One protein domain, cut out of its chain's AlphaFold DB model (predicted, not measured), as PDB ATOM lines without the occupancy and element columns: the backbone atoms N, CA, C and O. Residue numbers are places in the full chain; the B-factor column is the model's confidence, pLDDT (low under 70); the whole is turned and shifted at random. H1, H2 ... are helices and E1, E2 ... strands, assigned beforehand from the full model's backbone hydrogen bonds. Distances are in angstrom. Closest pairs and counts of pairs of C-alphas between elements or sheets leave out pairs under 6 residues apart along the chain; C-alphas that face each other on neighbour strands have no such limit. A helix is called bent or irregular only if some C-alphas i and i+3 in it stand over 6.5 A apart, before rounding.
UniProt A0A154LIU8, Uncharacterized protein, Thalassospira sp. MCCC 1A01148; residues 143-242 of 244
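This is residues 143 to 242 of the 244 residues of an uncharacterized protein of Thalassospira sp. MCCC 1A01148 (UniProt A0A154LIU8). A small three-stranded sheet has H1 packed on it, chiefly at E3, and H4 packed on it, chiefly at E2. Beyond H1, H2 and H3 make an open corner at the other end of the longest axis, and residues 209 to 225 lead back from H3 to the sheet. The printed part has 100 residues, with E1, E2, H1, H2, H3, E3 and H4 along it; the sheet, E2 E1 E3, is antiparallel throughout. The class is mixed, the whole compact, with a radius of gyration of the C-alphas of 13.5 A and spans of 36, 25 and 21 A.

E1, residues 147 to 151, and E2, residues 154 to 159, form a hairpin, with N 159 and O 148 2.8 A apart. E3, residues 226 to 228, is antiparallel to E1, with N 226 and O 149 2.8 A apart. H1, residues 163 to 173, is on the sheet, the two forming two layers, a helix on a sheet; its closest C-alphas to E3 are Ser 170 and Leu 227, 6.3 A. H1 is only just irregular: C-alphas 165 and 168 are 6.8 A apart. H2, residues 183 to 193, touches H1, about perpendicular at 86 degrees, closest at the C-alphas of Gln 164 and Cys 186, 6.4 A. H3, residues 197 to 208, touches H2 only at the corner, with residues 199 to 203 alone, closest at the C-alphas of Tyr 193 and Gly 199, 4.6 A; H1 and H3 are apart. H4, residues 234 to 240, is on the sheet at a height of 8.6 A. O i to N i+4 pairs are within hydrogen-bond range throughout H3 and H4, in 5 of 7 in H1 and 6 of 7 in H2.

E1 begins at C-alpha 147 (-43.743, 31.104, -3.028). H1 measures 14.2 A, H2 15.7 A and H3 16.4 A. H4 ends at C-alpha 240 (-39.639, 24.643, -16.598).

The C-alphas farthest apart, of Pro 184 and Glu 235, are 38.2 A apart. The printed part has no cut; the link from H3 to E3 is long, and no printed residue has a pLDDT under 70.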
ATOM      1  N   LEU A 143     -49.940  33.650   1.403       95.38
ATOM      2  CA  LEU A 143     -51.279  33.166   1.754       95.38
ATOM      3  C   LEU A 143     -52.086  32.721   0.527       95.38
ATOM      4  O   LEU A 143     -52.974  31.885   0.663       95.38
ATOM      5  N   LEU A 144     -51.758  33.227  -0.667       95.44
ATOM      6  CA  LEU A 144     -52.352  32.818  -1.946       95.44
ATOM      7  C   LEU A 144     -51.816  31.461  -2.438       95.44
ATOM      8  O   LEU A 144     -52.283  30.948  -3.447       95.44
ATOM      9  N   GLY A 145     -50.832  30.885  -1.742       93.38
ATOM     10  CA  GLY A 145     -50.229  29.592  -2.064       93.38
ATOM     11  C   GLY A 145     -49.194  29.580  -3.167       93.38
ATOM     12  O   GLY A 145     -48.937  28.548  -3.773       93.38
ATOM     13  N   TRP A 146     -48.549  30.724  -3.344       95.31
ATOM     14  CA  TRP A 146     -47.396  30.888  -4.206       95.31
ATOM     15  C   TRP A 146     -46.182  31.287  -3.368       95.31
ATOM     16  O   TRP A 146     -46.306  32.109  -2.462       95.31
ATOM     17  N   ASN A 147     -45.009  30.730  -3.665       95.62
ATOM     18  CA  ASN A 147     -43.743  31.104  -3.028       95.62
ATOM     19  C   ASN A 147     -42.635  31.284  -4.059       95.62
ATOM     20  O   ASN A 147     -42.739  30.799  -5.182       95.62
ATOM     21  N   TYR A 148     -41.581  32.004  -3.683       95.75
ATOM     22  CA  TYR A 148     -40.446  32.209  -4.569       95.75
ATOM     23  C   TYR A 148     -39.460  31.053  -4.487       95.75
ATOM     24  O   TYR A 148     -39.188  30.530  -3.407       95.75
ATOM     25  N   VAL A 149     -38.888  30.711  -5.638       94.94
ATOM     26  CA  VAL A 149     -37.753  29.794  -5.787       94.94
ATOM     27  C   VAL A 149     -36.659  30.464  -6.616       94.94
ATOM     28  O   VAL A 149     -36.960  31.348  -7.418       94.94
ATOM     29  N   GLY A 150     -35.401  30.071  -6.433       90.31
ATOM     30  CA  GLY A 150     -34.264  30.651  -7.155       90.31
ATOM     31  C   GLY A 150     -33.418  31.572  -6.283       90.31
ATOM     32  O   GLY A 150     -33.460  32.787  -6.450       90.31
ATOM     33  N   LEU A 151     -32.644  31.000  -5.356       85.81
ATOM     34  CA  LEU A 151     -31.731  31.734  -4.470       85.81
ATOM     35  C   LEU A 151     -30.322  31.152  -4.549       85.81
ATOM     36  O   LEU A 151     -30.156  29.942  -4.674       85.81
ATOM     37  N   ASN A 152     -29.303  32.008  -4.443       82.06
ATOM     38  CA  ASN A 152     -27.891  31.605  -4.381       82.06
ATOM     39  C   ASN A 152     -27.436  30.689  -5.538       82.06
ATOM     40  O   ASN A 152     -26.587  29.824  -5.351       82.06
ATOM     41  N   GLY A 153     -28.003  30.872  -6.733       80.62
ATOM     42  CA  GLY A 153     -27.670  30.064  -7.912       80.62
ATOM     43  C   GLY A 153     -28.371  28.701  -7.986       80.62
ATOM     44  O   GLY A 153     -28.174  27.989  -8.965       80.62
ATOM     45  N   ASP A 154     -29.220  28.349  -7.016       88.62
ATOM     46  CA  ASP A 154     -30.094  27.176  -7.089       88.62
ATOM     47  C   ASP A 154     -31.523  27.604  -7.438       88.62
ATOM     48  O   ASP A 154     -32.243  28.187  -6.624       88.62
ATOM     49  N   ALA A 155     -31.939  27.272  -8.662       88.75
ATOM     50  CA  ALA A 155     -33.258  27.582  -9.209       88.75
ATOM     51  C   ALA A 155     -34.423  26.996  -8.394       88.75
ATOM     52  O   ALA A 155     -35.528  27.527  -8.457       88.75
ATOM     53  N   SER A 156     -34.182  25.911  -7.651       90.50
ATOM     54  CA  SER A 156     -35.181  25.218  -6.832       90.50
ATOM     55  C   SER A 156     -35.182  25.637  -5.367       90.50
ATOM     56  O   SER A 156     -36.078  25.246  -4.623       90.50
ATOM     57  N   HIS A 157     -34.210  26.445  -4.942       92.19
ATOM     58  CA  HIS A 157     -34.107  26.840  -3.545       92.19
ATOM     59  C   HIS A 157     -35.213  27.839  -3.175       92.19
ATOM     60  O   HIS A 157     -35.306  28.883  -3.829       92.19
ATOM     61  N   PRO A 158     -36.029  27.573  -2.136       91.88
ATOM     62  CA  PRO A 158     -37.057  28.505  -1.692       91.88
ATOM     63  C   PRO A 158     -36.457  29.824  -1.209       91.88
ATOM     64  O   PRO A 158     -35.422  29.850  -0.547       91.88
ATOM     65  N   THR A 159     -37.136  30.929  -1.485       91.81
ATOM     66  CA  THR A 159     -36.750  32.251  -0.994       91.81
ATOM     67  C   THR A 159     -37.962  33.075  -0.603       91.81
ATOM     68  O   THR A 159     -39.088  32.821  -1.034       91.81
ATOM     69  N   GLN A 160     -37.734  34.056   0.260       87.75
ATOM     70  CA  GLN A 160     -38.760  34.992   0.685       87.75
ATOM     71  C   GLN A 160     -38.609  36.295  -0.089       87.75
ATOM     72  O   GLN A 160     -37.509  36.817  -0.257       87.75
ATOM     73  N   SER A 161     -39.741  36.833  -0.529       92.12
ATOM     74  CA  SER A 161     -39.829  38.189  -1.054       92.12
ATOM     75  C   SER A 161     -40.961  38.931  -0.344       92.12
ATOM     76  O   SER A 161     -41.504  38.453   0.653       92.12
ATOM     77  N   ASN A 162     -41.316  40.110  -0.836       92.31
ATOM     78  CA  ASN A 162     -42.458  40.873  -0.353       92.31
ATOM     79  C   ASN A 162     -43.435  41.180  -1.498       92.31
ATOM     80  O   ASN A 162     -43.170  40.886  -2.669       92.31
ATOM     81  N   ASN A 163     -44.581  41.760  -1.144       93.25
ATOM     82  CA  ASN A 163     -45.652  42.042  -2.092       93.25
ATOM     83  C   ASN A 163     -45.212  43.028  -3.196       93.25
ATOM     84  O   ASN A 163     -45.497  42.814  -4.372       93.25
ATOM     85  N   GLN A 164     -44.475  44.079  -2.836       87.00
ATOM     86  CA  GLN A 164     -44.155  45.184  -3.743       87.00
ATOM     87  C   GLN A 164     -42.955  44.898  -4.658       87.00
ATOM     88  O   GLN A 164     -43.041  45.079  -5.869       87.00
ATOM     89  N   ASN A 165     -41.851  44.408  -4.091       83.25
ATOM     90  CA  ASN A 165     -40.594  44.154  -4.801       83.25
ATOM     91  C   ASN A 165     -40.597  42.809  -5.535       83.25
ATOM     92  O   ASN A 165     -39.903  42.652  -6.536       83.25
ATOM     93  N   GLY A 166     -41.352  41.829  -5.032       91.12
ATOM     94  CA  GLY A 166     -41.481  40.513  -5.648       91.12
ATOM     95  C   GLY A 166     -42.812  40.356  -6.360       91.12
ATOM     96  O   GLY A 166     -42.870  40.334  -7.589       91.12
ATOM     97  N   PHE A 167     -43.875  40.196  -5.569       95.94
ATOM     98  CA  PHE A 167     -45.139  39.619  -6.035       95.94
ATOM     99  C   PHE A 167     -45.763  40.401  -7.191       95.94
ATOM    100  O   PHE A 167     -46.127  39.800  -8.200       95.94
ATOM    101  N   LEU A 168     -45.801  41.733  -7.105       95.69
ATOM    102  CA  LEU A 168     -46.289  42.586  -8.189       95.69
ATOM    103  C   LEU A 168     -45.485  42.423  -9.485       95.69
ATOM    104  O   LEU A 168     -46.069  42.344 -10.566       95.69
ATOM    105  N   HIS A 169     -44.156  42.339  -9.400       94.00
ATOM    106  CA  HIS A 169     -43.318  42.105 -10.576       94.00
ATOM    107  C   HIS A 169     -43.609  40.738 -11.195       94.00
ATOM    108  O   HIS A 169     -43.820  40.662 -12.404       94.00
ATOM    109  N   SER A 170     -43.713  39.689 -10.378       95.75
ATOM    110  CA  SER A 170     -44.081  38.355 -10.861       95.75
ATOM    111  C   SER A 170     -45.458  38.331 -11.511       95.75
ATOM    112  O   SER A 170     -45.598  37.802 -12.607       95.75
ATOM    113  N   MET A 171     -46.460  38.974 -10.906       95.88
ATOM    114  CA  MET A 171     -47.786  39.105 -11.512       95.88
ATOM    115  C   MET A 171     -47.712  39.794 -12.882       95.88
ATOM    116  O   MET A 171     -48.314  39.315 -13.841       95.88
ATOM    117  N   LYS A 172     -46.925  40.868 -13.016       94.56
ATOM    118  CA  LYS A 172     -46.711  41.538 -14.307       94.56
ATOM    119  C   LYS A 172     -46.068  40.605 -15.339       94.56
ATOM    120  O   LYS A 172     -46.528  40.559 -16.477       94.56
ATOM    121  N   TYR A 173     -45.044  39.843 -14.958       92.88
ATOM    122  CA  TYR A 173     -44.379  38.882 -15.850       92.88
ATOM    123  C   TYR A 173     -45.258  37.680 -16.218       92.88
ATOM    124  O   TYR A 173     -45.118  37.125 -17.304       92.88
ATOM    125  N   MET A 174     -46.198  37.308 -15.351       94.81
ATOM    126  CA  MET A 174     -47.240  36.313 -15.625       94.81
ATOM    127  C   MET A 174     -48.374  36.866 -16.511       94.81
ATOM    128  O   MET A 174     -49.299  36.130 -16.843       94.81
ATOM    129  N   GLY A 175     -48.314  38.144 -16.907       94.75
ATOM    130  CA  GLY A 175     -49.273  38.782 -17.813       94.75
ATOM    131  C   GLY A 175     -50.448  39.484 -17.127       94.75
ATOM    132  O   GLY A 175     -51.361  39.946 -17.811       94.75
ATOM    133  N   PHE A 176     -50.449  39.606 -15.797       95.25
ATOM    134  CA  PHE A 176     -51.488  40.349 -15.086       95.25
ATOM    135  C   PHE A 176     -51.272  41.863 -15.196       95.25
ATOM    136  O   PHE A 176     -50.153  42.372 -15.129       95.25
ATOM    137  N   SER A 177     -52.375  42.608 -15.303       93.56
ATOM    138  CA  SER A 177     -52.346  44.071 -15.309       93.56
ATOM    139  C   SER A 177     -52.180  44.608 -13.885       93.56
ATOM    140  O   SER A 177     -53.149  44.759 -13.139       93.56
ATOM    141  N   VAL A 178     -50.930  44.864 -13.494       94.50
ATOM    142  CA  VAL A 178     -50.566  45.409 -12.179       94.50
ATOM    143  C   VAL A 178     -49.497  46.506 -12.306       94.50
ATOM    144  O   VAL A 178     -48.659  46.443 -13.212       94.50
ATOM    145  N   PRO A 179     -49.475  47.511 -11.412       93.38
ATOM    146  CA  PRO A 179     -48.594  48.672 -11.535       93.38
ATOM    147  C   PRO A 179     -47.169  48.424 -10.998       93.38
ATOM    148  O   PRO A 179     -46.607  49.272 -10.312       93.38
ATOM    149  N   ALA A 180     -46.564  47.270 -11.298       90.94
ATOM    150  CA  ALA A 180     -45.261  46.894 -10.742       90.94
ATOM    151  C   ALA A 180     -44.142  47.892 -11.105       90.94
ATOM    152  O   ALA A 180     -43.973  48.246 -12.279       90.94
ATOM    153  N   GLY A 181     -43.353  48.285 -10.099       85.62
ATOM    154  CA  GLY A 181     -42.230  49.222 -10.220       85.62
ATOM    155  C   GLY A 181     -42.603  50.709 -10.159       85.62
ATOM    156  O   GLY A 181     -41.729  51.552 -10.352       85.62
ATOM    157  N   ILE A 182     -43.870  51.056  -9.901       85.94
ATOM    158  CA  ILE A 182     -44.350  52.446  -9.859       85.94
ATOM    159  C   ILE A 182     -44.788  52.778  -8.427       85.94
ATOM    160  O   ILE A 182     -45.921  52.508  -8.042       85.94
ATOM    161  N   SER A 183     -43.883  53.363  -7.635       76.19
ATOM    162  CA  SER A 183     -43.978  53.371  -6.163       76.19
ATOM    163  C   SER A 183     -45.290  53.882  -5.546       76.19
ATOM    164  O   SER A 183     -45.723  53.218  -4.619       76.19
ATOM    165  N   PRO A 184     -45.994  54.943  -5.998       87.06
ATOM    166  CA  PRO A 184     -47.285  55.237  -5.365       87.06
ATOM    167  C   PRO A 184     -48.393  54.281  -5.839       87.06
ATOM    168  O   PRO A 184     -49.252  53.876  -5.066       87.06
ATOM    169  N   ALA A 185     -48.352  53.860  -7.105       91.88
ATOM    170  CA  ALA A 185     -49.378  52.991  -7.671       91.88
ATOM    171  C   ALA A 185     -49.295  51.548  -7.134       91.88
ATOM    172  O   ALA A 185     -50.325  50.885  -7.028       91.88
ATOM    173  N   CYS A 186     -48.095  51.066  -6.782       92.00
ATOM    174  CA  CYS A 186     -47.907  49.794  -6.079       92.00
ATOM    175  C   CYS A 186     -48.611  49.798  -4.718       92.00
ATOM    176  O   CYS A 186     -49.366  48.869  -4.433       92.00
ATOM    177  N   ASP A 187     -48.387  50.845  -3.919       92.19
ATOM    178  CA  ASP A 187     -48.972  50.995  -2.583       92.19
ATOM    179  C   ASP A 187     -50.503  51.040  -2.661       92.19
ATOM    180  O   ASP A 187     -51.194  50.283  -1.976       92.19
ATOM    181  N   ASP A 188     -51.043  51.866  -3.561       94.00
ATOM    182  CA  ASP A 188     -52.489  51.994  -3.769       94.00
ATOM    183  C   ASP A 188     -53.124  50.675  -4.225       94.00
ATOM    184  O   ASP A 188     -54.216  50.303  -3.778       94.00
ATOM    185  N   TRP A 189     -52.448  49.943  -5.113       95.38
ATOM    186  CA  TRP A 189     -52.917  48.642  -5.574       95.38
ATOM    187  C   TRP A 189     -52.917  47.623  -4.436       95.38
ATOM    188  O   TRP A 189     -53.924  46.946  -4.214       95.38
ATOM    189  N   GLU A 190     -51.825  47.532  -3.679       94.81
ATOM    190  CA  GLU A 190     -51.699  46.596  -2.564       94.81
ATOM    191  C   GLU A 190     -52.773  46.872  -1.505       94.81
ATOM    192  O   GLU A 190     -53.497  45.965  -1.088       94.81
ATOM    193  N   MET A 191     -52.961  48.143  -1.148       95.44
ATOM    194  CA  MET A 191     -53.993  48.554  -0.202       95.44
ATOM    195  C   MET A 191     -55.407  48.259  -0.702       95.44
ATOM    196  O   MET A 191     -56.284  47.936   0.098       95.44
ATOM    197  N   ARG A 192     -55.649  48.328  -2.013       94.94
ATOM    198  CA  ARG A 192     -56.963  48.057  -2.607       94.94
ATOM    199  C   ARG A 192     -57.290  46.568  -2.704       94.94
ATOM    200  O   ARG A 192     -58.446  46.198  -2.502       94.94
ATOM    201  N   TYR A 193     -56.316  45.727  -3.044       96.06
ATOM    202  CA  TYR A 193     -56.566  44.323  -3.396       96.06
ATOM    203  C   TYR A 193     -56.080  43.317  -2.348       96.06
ATOM    204  O   TYR A 193     -56.580  42.194  -2.326       96.06
ATOM    205  N   MET A 194     -55.160  43.697  -1.457       97.25
ATOM    206  CA  MET A 194     -54.543  42.782  -0.489       97.25
ATOM    207  C   MET A 194     -54.930  43.065   0.969       97.25
ATOM    208  O   MET A 194     -54.308  42.532   1.874       97.25
ATOM    209  N   THR A 195     -55.952  43.875   1.244       96.69
ATOM    210  CA  THR A 195     -56.341  44.247   2.625       96.69
ATOM    211  C   THR A 195     -57.670  43.653   3.081       96.69
ATOM    212  O   THR A 195     -58.129  43.969   4.172       96.69
ATOM    213  N   SER A 196     -58.314  42.810   2.271       94.94
ATOM    214  CA  SER A 196     -59.637  42.258   2.584       94.94
ATOM    215  C   SER A 196     -59.770  40.787   2.211       94.94
ATOM    216  O   SER A 196     -59.053  40.283   1.342       94.94
ATOM    217  N   ILE A 197     -60.733  40.101   2.836       93.81
ATOM    218  CA  ILE A 197     -61.076  38.710   2.489       93.81
ATOM    219  C   ILE A 197     -61.598  38.623   1.047       93.81
ATOM    220  O   ILE A 197     -61.284  37.676   0.326       93.81
ATOM    221  N   ASP A 198     -62.375  39.615   0.609       95.00
ATOM    222  CA  ASP A 198     -62.851  39.707  -0.775       95.00
ATOM    223  C   ASP A 198     -61.685  39.874  -1.760       95.00
ATOM    224  O   ASP A 198     -61.604  39.151  -2.755       95.00
ATOM    225  N   GLY A 199     -60.730  40.750  -1.436       96.44
ATOM    226  CA  GLY A 199     -59.492  40.920  -2.197       96.44
ATOM    227  C   GLY A 199     -58.679  39.628  -2.291       96.44
ATOM    228  O   GLY A 199     -58.285  39.227  -3.386       96.44
ATOM    229  N   PHE A 200     -58.525  38.908  -1.174       97.00
ATOM    230  CA  PHE A 200     -57.887  37.588  -1.141       97.00
ATOM    231  C   PHE A 200     -58.565  36.585  -2.080       97.00
ATOM    232  O   PHE A 200     -57.891  35.968  -2.905       97.00
ATOM    233  N   ARG A 201     -59.896  36.449  -2.001       95.56
ATOM    234  CA  ARG A 201     -60.659  35.526  -2.858       95.56
ATOM    235  C   ARG A 201     -60.517  35.884  -4.336       95.56
ATOM    236  O   ARG A 201     -60.235  35.003  -5.141       95.56
ATOM    237  N   LYS A 202     -60.637  37.167  -4.689       96.69
ATOM    238  CA  LYS A 202     -60.483  37.648  -6.074       96.69
ATOM    239  C   LYS A 202     -59.078  37.422  -6.620       96.69
ATOM    240  O   LYS A 202     -58.938  36.983  -7.762       96.69
ATOM    241  N   LEU A 203     -58.043  37.694  -5.824       96.88
ATOM    242  CA  LEU A 203     -56.656  37.463  -6.230       96.88
ATOM    243  C   LEU A 203     -56.361  35.977  -6.396       96.88
ATOM    244  O   LEU A 203     -55.760  35.599  -7.397       96.88
ATOM    245  N   ARG A 204     -56.832  35.132  -5.475       95.62
ATOM    246  CA  ARG A 204     -56.698  33.678  -5.595       95.62
ATOM    247  C   ARG A 204     -57.376  33.162  -6.863       95.62
ATOM    248  O   ARG A 204     -56.711  32.534  -7.673       95.62
ATOM    249  N   MET A 205     -58.637  33.539  -7.093       95.88
ATOM    250  CA  MET A 205     -59.357  33.199  -8.326       95.88
ATOM    251  C   MET A 205     -58.611  33.665  -9.580       95.88
ATOM    252  O   MET A 205     -58.530  32.921 -10.548       95.88
ATOM    253  N   SER A 206     -58.045  34.875  -9.567       95.56
ATOM    254  CA  SER A 206     -57.273  35.398 -10.701       95.56
ATOM    255  C   SER A 206     -56.004  34.580 -10.946       95.56
ATOM    256  O   SER A 206     -55.732  34.206 -12.081       95.56
ATOM    257  N   LEU A 207     -55.248  34.255  -9.896       95.31
ATOM    258  CA  LEU A 207     -54.052  33.416 -10.004       95.31
ATOM    259  C   LEU A 207     -54.381  31.987 -10.450       95.31
ATOM    260  O   LEU A 207     -53.593  31.382 -11.169       95.31
ATOM    261  N   ASP A 208     -55.549  31.463 -10.085       93.44
ATOM    262  CA  ASP A 208     -56.009  30.141 -10.516       93.44
ATOM    263  C   ASP A 208     -56.335  30.078 -12.017       93.44
ATOM    264  O   ASP A 208     -56.298  28.997 -12.598       93.44
ATOM    265  N   THR A 209     -56.561  31.223 -12.677       94.69
ATOM    266  CA  THR A 209     -56.681  31.281 -14.146       94.69
ATOM    267  C   THR A 209     -55.343  31.191 -14.880       94.69
ATOM    268  O   THR A 209     -55.329  30.949 -16.087       94.69
ATOM    269  N   TYR A 210     -54.215  31.391 -14.189       95.56
ATOM    270  CA  TYR A 210     -52.907  31.308 -14.827       95.56
ATOM    271  C   TYR A 210     -52.567  29.835 -15.134       95.56
ATOM    272  O   TYR A 210     -52.611  28.995 -14.233       95.56
ATOM    273  N   PRO A 211     -52.225  29.495 -16.393       93.25
ATOM    274  CA  PRO A 211     -52.211  28.106 -16.860       93.25
ATOM    275  C   PRO A 211     -50.986  27.291 -16.426       93.25
ATOM    276  O   PRO A 211     -50.952  26.088 -16.665       93.25
ATOM    277  N   LYS A 212     -49.958  27.926 -15.851       94.06
ATOM    278  CA  LYS A 212     -48.722  27.260 -15.413       94.06
ATOM    279  C   LYS A 212     -48.580  27.354 -13.897       94.06
ATOM    280  O   LYS A 212     -49.025  28.316 -13.288       94.06
ATOM    281  N   ASP A 213     -47.871  26.414 -13.288       94.69
ATOM    282  CA  ASP A 213     -47.613  26.435 -11.840       94.69
ATOM    283  C   ASP A 213     -46.370  27.238 -11.440       94.69
ATOM    284  O   ASP A 213     -46.050  27.349 -10.259       94.69
ATOM    285  N   ILE A 214     -45.664  27.807 -12.419       95.62
ATOM    286  CA  ILE A 214     -44.472  28.623 -12.210       95.62
ATOM    287  C   ILE A 214     -44.431  29.791 -13.196       95.62
ATOM    288  O   ILE A 214     -44.879  29.705 -14.346       95.62
ATOM    289  N   GLU A 215     -43.901  30.908 -12.717       94.69
ATOM    290  CA  GLU A 215     -43.578  32.081 -13.515       94.69
ATOM    291  C   GLU A 215     -42.604  31.733 -14.668       94.69
ATOM    292  O   GLU A 215     -41.734  30.868 -14.492       94.69
ATOM    293  N   PRO A 216     -42.708  32.388 -15.845       92.19
ATOM    294  CA  PRO A 216     -41.825  32.113 -16.976       92.19
ATOM    295  C   PRO A 216     -40.342  32.298 -16.632       92.19
ATOM    296  O   PRO A 216     -39.965  33.169 -15.840       92.19
ATOM    297  N   PHE A 217     -39.491  31.469 -17.238       91.75
ATOM    298  CA  PHE A 217     -38.049  31.684 -17.211       91.75
ATOM    299  C   PHE A 217     -37.668  32.746 -18.247       91.75
ATOM    300  O   PHE A 217     -38.208  32.751 -19.347       91.75
ATOM    301  N   PHE A 218     -36.748  33.638 -17.882       88.94
ATOM    302  CA  PHE A 218     -36.195  34.648 -18.783       88.94
ATOM    303  C   PHE A 218     -34.688  34.437 -18.857       88.94
ATOM    304  O   PHE A 218     -34.006  34.551 -17.833       88.94
ATOM    305  N   GLU A 219     -34.176  34.119 -20.045       88.75
ATOM    306  CA  GLU A 219     -32.752  33.834 -20.257       88.75
ATOM    307  C   GLU A 219     -31.868  35.043 -19.937       88.75
ATOM    308  O   GLU A 219     -30.747  34.881 -19.459       88.75
ATOM    309  N   GLU A 220     -32.386  36.258 -20.121       88.81
ATOM    310  CA  GLU A 220     -31.688  37.508 -19.813       88.81
ATOM    311  C   GLU A 220     -31.577  37.762 -18.302       88.81
ATOM    312  O   GLU A 220     -30.771  38.581 -17.859       88.81
ATOM    313  N   MET A 221     -32.386  37.069 -17.491       86.81
ATOM    314  CA  MET A 221     -32.421  37.200 -16.032       86.81
ATOM    315  C   MET A 221     -32.423  35.823 -15.341       86.81
ATOM    316  O   MET A 221     -33.341  35.514 -14.573       86.81
ATOM    317  N   PRO A 222     -31.385  34.989 -15.546       85.12
ATOM    318  CA  PRO A 222     -31.417  33.574 -15.175       85.12
ATOM    319  C   PRO A 222     -31.361  33.335 -13.657       85.12
ATOM    320  O   PRO A 222     -31.770  32.280 -13.178       85.12
ATOM    321  N   LEU A 223     -30.862  34.314 -12.894       86.62
ATOM    322  CA  LEU A 223     -30.752  34.263 -11.430       86.62
ATOM    323  C   LEU A 223     -31.963  34.869 -10.708       86.62
ATOM    324  O   LEU A 223     -31.975  34.942  -9.480       86.62
ATOM    325  N   ARG A 224     -32.960  35.358 -11.448       88.75
ATOM    326  CA  ARG A 224     -34.120  36.016 -10.857       88.75
ATOM    327  C   ARG A 224     -35.005  34.986 -10.144       88.75
ATOM    328  O   ARG A 224     -35.351  33.973 -10.757       88.75
ATOM    329  N   PRO A 225     -35.441  35.257  -8.900       92.69
ATOM    330  CA  PRO A 225     -36.434  34.422  -8.248       92.69
ATOM    331  C   PRO A 225     -37.727  34.353  -9.064       92.69
ATOM    332  O   PRO A 225     -38.187  35.366  -9.600       92.69
ATOM    333  N   ARG A 226     -38.331  33.167  -9.121       94.69
ATOM    334  CA  ARG A 226     -39.590  32.904  -9.826       94.69
ATOM    335  C   ARG A 226     -40.675  32.515  -8.841       94.69
ATOM    336  O   ARG A 226     -40.428  31.742  -7.916       94.69
ATOM    337  N   LEU A 227     -41.873  33.045  -9.046       96.19
ATOM    338  CA  LEU A 227     -43.041  32.685  -8.255       96.19
ATOM    339  C   LEU A 227     -43.565  31.300  -8.685       96.19
ATOM    340  O   LEU A 227     -43.757  31.055  -9.874       96.19
ATOM    341  N   CYS A 228     -43.786  30.389  -7.734       96.19
ATOM    342  CA  CYS A 228     -44.161  28.993  -7.975       96.19
ATOM    343  C   CYS A 228     -45.242  28.510  -6.990       96.19
ATOM    344  O   CYS A 228     -45.136  28.739  -5.780       96.19
ATOM    345  N   ARG A 229     -46.269  27.820  -7.498       94.44
ATOM    346  CA  ARG A 229     -47.346  27.193  -6.711       94.44
ATOM    347  C   ARG A 229     -46.829  25.946  -5.990       94.44
ATOM    348  O   ARG A 229     -46.954  25.828  -4.773       94.44
ATOM    349  N   PHE A 230     -46.155  25.061  -6.724       94.25
ATOM    350  CA  PHE A 230     -45.509  23.854  -6.196       94.25
ATOM    351  C   PHE A 230     -44.025  24.110  -5.924       94.25
ATOM    352  O   PHE A 230     -43.139  23.456  -6.462       94.25
ATOM    353  N   TRP A 231     -43.735  25.099  -5.081       93.88
ATOM    354  CA  TRP A 231     -42.369  25.553  -4.777       93.88
ATOM    355  C   TRP A 231     -41.470  24.486  -4.124       93.88
ATOM    356  O   TRP A 231     -40.264  24.679  -4.015       93.88
ATOM    357  N   TRP A 232     -42.052  23.372  -3.684       93.12
ATOM    358  CA  TRP A 232     -41.350  22.196  -3.169       93.12
ATOM    359  C   TRP A 232     -41.019  21.153  -4.251       93.12
ATOM    360  O   TRP A 232     -40.247  20.235  -3.984       93.12
ATOM    361  N   ASP A 233     -41.604  21.255  -5.449       94.19
ATOM    362  CA  ASP A 233     -41.409  20.306  -6.544       94.19
ATOM    363  C   ASP A 233     -40.201  20.708  -7.397       94.19
ATOM    364  O   ASP A 233     -40.270  21.528  -8.317       94.19
ATOM    365  N   ARG A 234     -39.052  20.111  -7.076       93.69
ATOM    366  CA  ARG A 234     -37.791  20.385  -7.769       93.69
ATOM    367  C   ARG A 234     -37.832  19.994  -9.246       93.69
ATOM    368  O   ARG A 234     -37.219  20.681 -10.061       93.69
ATOM    369  N   GLU A 235     -38.517  18.912  -9.601       92.88
ATOM    370  CA  GLU A 235     -38.555  18.424 -10.982       92.88
ATOM    371  C   GLU A 235     -39.359  19.373 -11.871       92.88
ATOM    372  O   GLU A 235     -38.884  19.765 -12.944       92.88
ATOM    373  N   LEU A 236     -40.514  19.836 -11.387       92.81
ATOM    374  CA  LEU A 236     -41.293  20.894 -12.028       92.81
ATOM    375  C   LEU A 236     -40.445  22.157 -12.241       92.81
ATOM    376  O   LEU A 236     -40.390  22.716 -13.341       92.81
ATOM    377  N   ILE A 237     -39.738  22.606 -11.199       94.06
ATOM    378  CA  ILE A 237     -38.966  23.851 -11.257       94.06
ATOM    379  C   ILE A 237     -37.823  23.755 -12.275       94.06
ATOM    380  O   ILE A 237     -37.639  24.683 -13.070       94.06
ATOM    381  N   LEU A 238     -37.073  22.651 -12.287       91.81
ATOM    382  CA  LEU A 238     -35.928  22.468 -13.185       91.81
ATOM    383  C   LEU A 238     -36.352  22.186 -14.634       91.81
ATOM    384  O   LEU A 238     -35.701  22.650 -15.569       91.81
ATOM    385  N   SER A 239     -37.449  21.457 -14.847       91.00
ATOM    386  CA  SER A 239     -37.971  21.188 -16.196       91.00
ATOM    387  C   SER A 239     -38.541  22.444 -16.865       91.00
ATOM    388  O   SER A 239     -38.367  22.627 -18.074       91.00
ATOM    389  N   SER A 240     -39.121  23.365 -16.086       87.62
ATOM    390  CA  SER A 240     -39.639  24.643 -16.598       87.62
ATOM    391  C   SER A 240     -38.568  25.559 -17.210       87.62
ATOM    392  O   SER A 240     -38.884  26.398 -18.050       87.62
ATOM    393  N   GLN A 241     -37.294  25.397 -16.827       83.62
ATOM    394  CA  GLN A 241     -36.184  26.173 -17.400       83.62
ATOM    395  C   GLN A 241     -35.827  25.726 -18.820       83.62
ATOM    396  O   GLN A 241     -35.267  26.501 -19.578       83.62
ATOM    397  N   LYS A 242     -36.139  24.475 -19.175       72.44
ATOM    398  CA  LYS A 242     -35.799  23.877 -20.478       72.44
ATOM    399  C   LYS A 242     -36.889  24.065 -21.535       72.44
ATOM    400  O   LYS A 242     -36.689  23.695 -22.684       72.44
TER     401      LYS A 242